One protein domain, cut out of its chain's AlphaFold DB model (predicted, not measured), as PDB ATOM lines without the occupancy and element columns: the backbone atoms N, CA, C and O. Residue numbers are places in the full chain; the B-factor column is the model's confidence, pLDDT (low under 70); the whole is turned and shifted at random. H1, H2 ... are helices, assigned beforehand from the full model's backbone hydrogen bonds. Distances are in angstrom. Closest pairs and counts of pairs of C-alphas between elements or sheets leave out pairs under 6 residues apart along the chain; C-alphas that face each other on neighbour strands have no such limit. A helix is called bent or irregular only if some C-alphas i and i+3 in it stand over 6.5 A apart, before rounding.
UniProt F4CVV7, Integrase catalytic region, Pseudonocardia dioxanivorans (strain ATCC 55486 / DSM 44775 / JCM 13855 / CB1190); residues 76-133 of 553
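Overview. This is residues 76 to 133 of the 553 residues of the protein "Integrase catalytic region" of Pseudonocardia dioxanivorans (strain ATCC 55486 / DSM 44775 / JCM 13855 / CB1190) (UniProt F4CVV7). Three helices, H1, H2 and H3, stand at steep or nearly right angles to one another, their centres making a triangle, and a short fourth helix, H4, sits at one end of the body near the last residues of H1. H1 is kinked: its first residues, 76 to 79, meet H3, while residues 86 to 91 reach H2 and H4. The printed part has 58 residues, 47 of them in four named helices, H1, H2, H3 and H4 in that order along the chain; there is no named strand, and the class is all helix. The whole is compact, with a radius of gyration of the C-alphas of 10.3 A, yet elongated in outline, 31 by 20 by 18 A.

Along the chain. Find C-alpha 76 at (-50.695, -44.667, 31.046); from there H1 runs through residues 76 to 91 and covers 20.9 A. Look near residue 83 for its kink of 63 degrees; H1 is irregular, with C-alphas 81 and 84 7.9 A apart. Next comes H2, residues 96 to 107, 15.1 A long, which ends at C-alpha 107 at (-36.455, -41.271, 27.495). H3 holds residues 113 to 123 and is also 15.1 A long. H4, residues 125 to 132, measures 10.3 A and ends at C-alpha 132 at (-49.911, -32.005, 49.228).

Arrangement. Begin with H1, the hub, which touches H2, H3 and H4. Its residues 76 to 79 touch H3, about perpendicular at 79 degrees; the closest C-alphas, of Trp 76 and Trp 119, are 6.5 A apart. Further along, H1 and H2 only just touch, with 3 pairs of C-alphas within 8 A; the closest, of Ile 86 and Ile 99, are 6.8 A apart. Their tilt is steep at 62 degrees, opposite ways. H1 and H4 also only just touch, again with 3 such pairs, the closest being Leu 90 and Glu 127 at 7.2 A. H2 touches H3 with residues 96 to 100 alone, about perpendicular at 74 degrees; the closest C-alphas are those of His 100 and Val 113, 5.7 A apart. H3 and H4 are close but not clearly touching, and H2 and H4 are apart. In H2, H3 and H4 every O i to N i+4 pair is within hydrogen-bond range; in H1, 7 of 12 are.

Size, cuts and confidence. The two C-alphas farthest apart in the domain are those of Gly 108 and Val 133, at 31.1 A. The printed part has no cut, and the three links are tight. The model's pLDDT has a mean of 75.3 over the printed part; look for values under 70 at residues 93 to 94, 97 to 98 and 125 to 133.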
ATOM      1  N   TRP A  76     -51.171 -44.107  29.773       76.56
ATOM      2  CA  TRP A  76     -50.695 -44.667  31.046       76.56
ATOM      3  C   TRP A  76     -49.731 -45.853  30.882       76.56
ATOM      4  O   TRP A  76     -48.706 -45.836  31.562       76.56
ATOM      5  N   PRO A  77     -49.934 -46.798  29.939       79.88
ATOM      6  CA  PRO A  77     -48.952 -47.850  29.651       79.88
ATOM      7  C   PRO A  77     -47.580 -47.333  29.181       79.88
ATOM      8  O   PRO A  77     -46.598 -48.054  29.288       79.88
ATOM      9  N   GLN A  78     -47.492 -46.090  28.689       79.88
ATOM     10  CA  GLN A  78     -46.221 -45.435  28.339       79.88
ATOM     11  C   GLN A  78     -45.530 -44.788  29.554       79.88
ATOM     12  O   GLN A  78     -44.327 -44.556  29.531       79.88
ATOM     13  N   ILE A  79     -46.284 -44.461  30.611       83.69
ATOM     14  CA  ILE A  79     -45.765 -43.841  31.841       83.69
ATOM     15  C   ILE A  79     -45.332 -44.916  32.848       83.69
ATOM     16  O   ILE A  79     -44.334 -44.741  33.544       83.69
ATOM     17  N   GLU A  80     -46.064 -46.030  32.900       84.38
ATOM     18  CA  GLU A  80     -45.857 -47.142  33.832       84.38
ATOM     19  C   GLU A  80     -44.399 -47.660  33.903       84.38
ATOM     20  O   GLU A  80     -43.883 -47.773  35.017       84.38
ATOM     21  N   PRO A  81     -43.659 -47.859  32.786       88.50
ATOM     22  CA  PRO A  81     -42.266 -48.330  32.816       88.50
ATOM     23  C   PRO A  81     -41.270 -47.332  33.429       88.50
ATOM     24  O   PRO A  81     -40.088 -47.635  33.583       88.50
ATOM     25  N   HIS A  82     -41.715 -46.114  33.743       86.38
ATOM     26  CA  HIS A  82     -40.907 -45.077  34.378       86.38
ATOM     27  C   HIS A  82     -41.239 -44.882  35.862       86.38
ATOM     28  O   HIS A  82     -40.686 -43.964  36.469       86.38
ATOM     29  N   ARG A  83     -42.104 -45.726  36.453       85.88
ATOM     30  CA  ARG A  83     -42.550 -45.651  37.856       85.88
ATOM     31  C   ARG A  83     -41.405 -45.376  38.829       85.88
ATOM     32  O   ARG A  83     -41.460 -44.368  39.527       85.88
ATOM     33  N   ASP A  84     -40.360 -46.197  38.824       84.62
ATOM     34  CA  ASP A  84     -39.268 -46.097  39.802       84.62
ATOM     35  C   ASP A  84     -38.480 -44.791  39.650       84.62
ATOM     36  O   ASP A  84     -38.223 -44.098  40.630       84.62
ATOM     37  N   TYR A  85     -38.193 -44.375  38.409       84.50
ATOM     38  CA  TYR A  85     -37.579 -43.071  38.137       84.50
ATOM     39  C   TYR A  85     -38.473 -41.922  38.618       84.50
ATOM     40  O   TYR A  85     -37.982 -40.976  39.229       84.50
ATOM     41  N   ILE A  86     -39.784 -41.994  38.370       83.38
ATOM     42  CA  ILE A  86     -40.740 -40.982  38.832       83.38
ATOM     43  C   ILE A  86     -40.726 -40.914  40.364       83.38
ATOM     44  O   ILE A  86     -40.582 -39.816  40.895       83.38
ATOM     45  N   VAL A  87     -40.795 -42.048  41.070       82.69
ATOM     46  CA  VAL A  87     -40.710 -42.114  42.542       82.69
ATOM     47  C   VAL A  87     -39.409 -41.482  43.040       82.69
ATOM     48  O   VAL A  87     -39.474 -40.497  43.773       82.69
ATOM     49  N   THR A  88     -38.243 -41.933  42.562       81.81
ATOM     50  CA  THR A  88     -36.933 -41.393  42.977       81.81
ATOM     51  C   THR A  88     -36.830 -39.879  42.763       81.81
ATOM     52  O   THR A  88     -36.284 -39.152  43.593       81.81
ATOM     53  N   GLN A  89     -37.364 -39.358  41.653       78.44
ATOM     54  CA  GLN A  89     -37.354 -37.918  41.387       78.44
ATOM     55  C   GLN A  89     -38.345 -37.143  42.280       78.44
ATOM     56  O   GLN A  89     -38.045 -36.017  42.677       78.44
ATOM     57  N   LEU A  90     -39.504 -37.721  42.623       76.44
ATOM     58  CA  LEU A  90     -40.470 -37.116  43.550       76.44
ATOM     59  C   LEU A  90     -39.938 -37.090  44.994       76.44
ATOM     60  O   LEU A  90     -40.164 -36.099  45.690       76.44
ATOM     61  N   GLU A  91     -39.204 -38.124  45.417       74.75
ATOM     62  CA  GLU A  91     -38.481 -38.179  46.698       74.75
ATOM     63  C   GLU A  91     -37.371 -37.123  46.767       74.75
ATOM     64  O   GLU A  91     -37.254 -36.404  47.758       74.75
ATOM     65  N   ALA A  92     -36.641 -36.920  45.664       71.38
ATOM     66  CA  ALA A  92     -35.693 -35.816  45.489       71.38
ATOM     67  C   ALA A  92     -36.362 -34.424  45.327       71.38
ATOM     68  O   ALA A  92     -35.701 -33.455  44.944       71.38
ATOM     69  N   ALA A  93     -37.668 -34.306  45.604       69.75
ATOM     70  CA  ALA A  93     -38.481 -33.089  45.524       69.75
ATOM     71  C   ALA A  93     -38.496 -32.391  44.143       69.75
ATOM     72  O   ALA A  93     -38.770 -31.191  44.040       69.75
ATOM     73  N   VAL A  94     -38.241 -33.133  43.060       69.19
ATOM     74  CA  VAL A  94     -38.302 -32.621  41.685       69.19
ATOM     75  C   VAL A  94     -39.764 -32.478  41.248       69.19
ATOM     76  O   VAL A  94     -40.609 -33.333  41.507       69.19
ATOM     77  N   THR A  95     -40.099 -31.374  40.571       74.75
ATOM     78  CA  THR A  95     -41.493 -31.116  40.171       74.75
ATOM     79  C   THR A  95     -41.952 -32.065  39.061       74.75
ATOM     80  O   THR A  95     -41.196 -32.344  38.134       74.75
ATOM     81  N   VAL A  96     -43.229 -32.466  39.065       76.94
ATOM     82  CA  VAL A  96     -43.823 -33.320  38.010       76.94
ATOM     83  C   VAL A  96     -43.649 -32.732  36.596       76.94
ATOM     84  O   VAL A  96     -43.576 -33.476  35.624       76.94
ATOM     85  N   ALA A  97     -43.552 -31.404  36.454       69.75
ATOM     86  CA  ALA A  97     -43.269 -30.767  35.164       69.75
ATOM     87  C   ALA A  97     -41.816 -30.992  34.706       69.75
ATOM     88  O   ALA A  97     -41.580 -31.276  33.539       69.75
ATOM     89  N   THR A  98     -40.856 -30.918  35.630       69.50
ATOM     90  CA  THR A  98     -39.442 -31.221  35.367       69.50
ATOM     91  C   THR A  98     -39.226 -32.716  35.123       69.50
ATOM     92  O   THR A  98     -38.461 -33.075  34.235       69.50
ATOM     93  N   ILE A  99     -39.933 -33.589  35.853       79.69
ATOM     94  CA  ILE A  99     -39.919 -35.044  35.622       79.69
ATOM     95  C   ILE A  99     -40.469 -35.362  34.229       79.69
ATOM     96  O   ILE A  99     -39.836 -36.108  33.492       79.69
ATOM     97  N   HIS A 100     -41.598 -34.755  33.833       87.44
ATOM     98  CA  HIS A 100     -42.121 -34.888  32.467       87.44
ATOM     99  C   HIS A 100     -41.096 -34.455  31.419       87.44
ATOM    100  O   HIS A 100     -40.842 -35.203  30.481       87.44
ATOM    101  N   GLN A 101     -40.487 -33.280  31.603       71.06
ATOM    102  CA  GLN A 101     -39.495 -32.762  30.672       71.06
ATOM    103  C   GLN A 101     -38.308 -33.723  30.522       71.06
ATOM    104  O   GLN A 101     -37.953 -34.057  29.399       71.06
ATOM    105  N   ARG A 102     -37.745 -34.230  31.628       83.88
ATOM    106  CA  ARG A 102     -36.652 -35.214  31.586       83.88
ATOM    107  C   ARG A 102     -37.075 -36.527  30.936       83.88
ATOM    108  O   ARG A 102     -36.361 -37.033  30.085       83.88
ATOM    109  N   LEU A 103     -38.256 -37.057  31.256       84.12
ATOM    110  CA  LEU A 103     -38.763 -38.276  30.617       84.12
ATOM    111  C   LEU A 103     -38.990 -38.101  29.109       84.12
ATOM    112  O   LEU A 103     -38.734 -39.028  28.347       84.12
ATOM    113  N   ARG A 104     -39.421 -36.919  28.660       86.38
ATOM    114  CA  ARG A 104     -39.529 -36.591  27.234       86.38
ATOM    115  C   ARG A 104     -38.147 -36.475  26.580       86.38
ATOM    116  O   ARG A 104     -37.919 -37.093  25.546       86.38
ATOM    117  N   ASP A 105     -37.247 -35.703  27.184       72.56
ATOM    118  CA  ASP A 105     -35.964 -35.303  26.591       72.56
ATOM    119  C   ASP A 105     -34.898 -36.422  26.663       72.56
ATOM    120  O   ASP A 105     -34.077 -36.544  25.759       72.56
ATOM    121  N   GLU A 106     -34.921 -37.258  27.710       83.12
ATOM    122  CA  GLU A 106     -33.948 -38.338  27.970       83.12
ATOM    123  C   GLU A 106     -34.487 -39.738  27.621       83.12
ATOM    124  O   GLU A 106     -33.699 -40.655  27.393       83.12
ATOM    125  N   ARG A 107     -35.818 -39.940  27.635       80.44
ATOM    126  CA  ARG A 107     -36.455 -41.271  27.495       80.44
ATOM    127  C   ARG A 107     -37.591 -41.339  26.467       80.44
ATOM    128  O   ARG A 107     -38.233 -42.378  26.356       80.44
ATOM    129  N   GLY A 108     -37.835 -40.269  25.706       81.62
ATOM    130  CA  GLY A 108     -38.805 -40.264  24.605       81.62
ATOM    131  C   GLY A 108     -40.280 -40.327  25.020       81.62
ATOM    132  O   GLY A 108     -41.112 -40.728  24.212       81.62
ATOM    133  N   LEU A 109     -40.640 -39.951  26.254       85.44
ATOM    134  CA  LEU A 109     -42.031 -40.002  26.716       85.44
ATOM    135  C   LEU A 109     -42.946 -39.034  25.936       85.44
ATOM    136  O   LEU A 109     -42.935 -37.822  26.163       85.44
ATOM    137  N   GLU A 110     -43.810 -39.590  25.084       79.88
ATOM    138  CA  GLU A 110     -44.803 -38.839  24.293       79.88
ATOM    139  C   GLU A 110     -46.039 -38.399  25.101       79.88
ATOM    140  O   GLU A 110     -46.744 -37.456  24.728       79.88
ATOM    141  N   ALA A 111     -46.313 -39.053  26.235       83.00
ATOM    142  CA  ALA A 111     -47.430 -38.709  27.109       83.00
ATOM    143  C   ALA A 111     -47.323 -37.259  27.614       83.00
ATOM    144  O   ALA A 111     -46.254 -36.809  28.012       83.00
ATOM    145  N   SER A 112     -48.430 -36.512  27.667       78.25
ATOM    146  CA  SER A 112     -48.403 -35.102  28.094       78.25
ATOM    147  C   SER A 112     -48.176 -34.916  29.604       78.25
ATOM    148  O   SER A 112     -48.565 -35.763  30.411       78.25
ATOM    149  N   VAL A 113     -47.666 -33.740  30.015       79.19
ATOM    150  CA  VAL A 113     -47.537 -33.329  31.438       79.19
ATOM    151  C   VAL A 113     -48.845 -33.549  32.211       79.19
ATOM    152  O   VAL A 113     -48.837 -33.936  33.380       79.19
ATOM    153  N   ALA A 114     -49.990 -33.288  31.571       74.44
ATOM    154  CA  ALA A 114     -51.303 -33.482  32.175       74.44
ATOM    155  C   ALA A 114     -51.618 -34.968  32.408       74.44
ATOM    156  O   ALA A 114     -52.170 -35.304  33.454       74.44
ATOM    157  N   SER A 115     -51.229 -35.854  31.484       79.75
ATOM    158  CA  SER A 115     -51.381 -37.300  31.665       79.75
ATOM    159  C   SER A 115     -50.469 -37.821  32.776       79.75
ATOM    160  O   SER A 115     -50.959 -38.518  33.662       79.75
ATOM    161  N   LEU A 116     -49.201 -37.382  32.829       81.81
ATOM    162  CA  LEU A 116     -48.284 -37.719  33.927       81.81
ATOM    163  C   LEU A 116     -48.834 -37.269  35.289       81.81
ATOM    164  O   LEU A 116     -48.849 -38.050  36.234       81.81
ATOM    165  N   ARG A 117     -49.370 -36.045  35.398       79.62
ATOM    166  CA  ARG A 117     -50.013 -35.560  36.637       79.62
ATOM    167  C   ARG A 117     -51.230 -36.390  37.057       79.62
ATOM    168  O   ARG A 117     -51.463 -36.531  38.255       79.62
ATOM    169  N   ARG A 118     -52.014 -36.917  36.106       77.88
ATOM    170  CA  ARG A 118     -53.137 -37.825  36.408       77.88
ATOM    171  C   ARG A 118     -52.643 -39.209  36.826       77.88
ATOM    172  O   ARG A 118     -53.137 -39.719  37.825       77.88
ATOM    173  N   TRP A 119     -51.652 -39.764  36.126       84.81
ATOM    174  CA  TRP A 119     -51.045 -41.053  36.467       84.81
ATOM    175  C   TRP A 119     -50.409 -41.013  37.861       84.81
ATOM    176  O   TRP A 119     -50.738 -41.861  38.678       84.81
ATOM    177  N   VAL A 120     -49.611 -39.985  38.187       81.38
ATOM    178  CA  VAL A 120     -48.994 -39.813  39.520       81.38
ATOM    179  C   VAL A 120     -50.065 -39.726  40.614       81.38
ATOM    180  O   VAL A 120     -49.960 -40.413  41.624       81.38
ATOM    181  N   ARG A 121     -51.148 -38.965  40.390       74.50
ATOM    182  CA  ARG A 121     -52.261 -38.851  41.350       74.50
ATOM    183  C   ARG A 121     -52.974 -40.183  41.617       74.50
ATOM    184  O   ARG A 121     -53.447 -40.383  42.731       74.50
ATOM    185  N   ALA A 122     -53.093 -41.040  40.605       75.88
ATOM    186  CA  ALA A 122     -53.794 -42.318  40.703       75.88
ATOM    187  C   ALA A 122     -52.901 -43.460  41.222       75.88
ATOM    188  O   ALA A 122     -53.343 -44.251  42.047       75.88
ATOM    189  N   ASN A 123     -51.648 -43.523  40.759       77.75
ATOM    190  CA  ASN A 123     -50.739 -44.658  40.948       77.75
ATOM    191  C   ASN A 123     -49.680 -44.452  42.034       77.75
ATOM    192  O   ASN A 123     -49.091 -45.432  42.483       77.75
ATOM    193  N   LEU A 124     -49.441 -43.202  42.439       77.50
ATOM    194  CA  LEU A 124     -48.591 -42.813  43.566       77.50
ATOM    195  C   LEU A 124     -49.405 -41.905  44.510       77.50
ATOM    196  O   LEU A 124     -49.105 -40.712  44.657       77.50
ATOM    197  N   PRO A 125     -50.510 -42.414  45.095       63.53
ATOM    198  CA  PRO A 125     -51.392 -41.607  45.926       63.53
ATOM    199  C   PRO A 125     -50.695 -41.147  47.207       63.53
ATOM    200  O   PRO A 125     -51.033 -40.076  47.705       63.53
ATOM    201  N   GLU A 126     -49.723 -41.899  47.731       61.31
ATOM    202  CA  GLU A 126     -48.982 -41.494  48.922       61.31
ATOM    203  C   GLU A 126     -47.997 -40.361  48.618       61.31
ATOM    204  O   GLU A 126     -48.087 -39.325  49.261       61.31
ATOM    205  N   GLU A 127     -47.164 -40.452  47.582       59.25
ATOM    206  CA  GLU A 127     -46.231 -39.384  47.174       59.25
ATOM    207  C   GLU A 127     -47.002 -38.132  46.746       59.25
ATOM    208  O   GLU A 127     -46.660 -37.007  47.127       59.25
ATOM    209  N   SER A 128     -48.111 -38.322  46.025       54.03
ATOM    210  CA  SER A 128     -49.048 -37.249  45.689       54.03
ATOM    211  C   SER A 128     -49.613 -36.574  46.935       54.03
ATOM    212  O   SER A 128     -49.771 -35.352  46.938       54.03
ATOM    213  N   ARG A 129     -49.929 -37.335  47.992       55.81
ATOM    214  CA  ARG A 129     -50.371 -36.793  49.284       55.81
ATOM    215  C   ARG A 129     -49.206 -36.145  50.033       55.81
ATOM    216  O   ARG A 129     -49.383 -35.016  50.455       55.81
ATOM    217  N   ARG A 130     -48.012 -36.745  50.111       50.88
ATOM    218  CA  ARG A 130     -46.798 -36.176  50.737       50.88
ATOM    219  C   ARG A 130     -46.436 -34.809  50.140       50.88
ATOM    220  O   ARG A 130     -46.104 -33.895  50.884       50.88
ATOM    221  N   GLN A 131     -46.588 -34.614  48.825       49.41
ATOM    222  CA  GLN A 131     -46.412 -33.297  48.183       49.41
ATOM    223  C   GLN A 131     -47.575 -32.314  48.435       49.41
ATOM    224  O   GLN A 131     -47.390 -31.101  48.326       49.41
ATOM    225  N   GLN A 132     -48.766 -32.811  48.781       43.59
ATOM    226  CA  GLN A 132     -49.911 -32.005  49.228       43.59
ATOM    227  C   GLN A 132     -49.900 -31.731  50.741       43.59
ATOM    228  O   GLN A 132     -50.525 -30.760  51.171       43.59
ATOM    229  N   VAL A 133     -49.159 -32.517  51.536       35.62
ATOM    230  CA  VAL A 133     -48.855 -32.253  52.947       35.62
ATOM    231  C   VAL A 133     -47.956 -31.022  53.008       35.62
ATOM    232  O   VAL A 133     -46.728 -31.063  53.097       35.62
TER     233      VAL A 133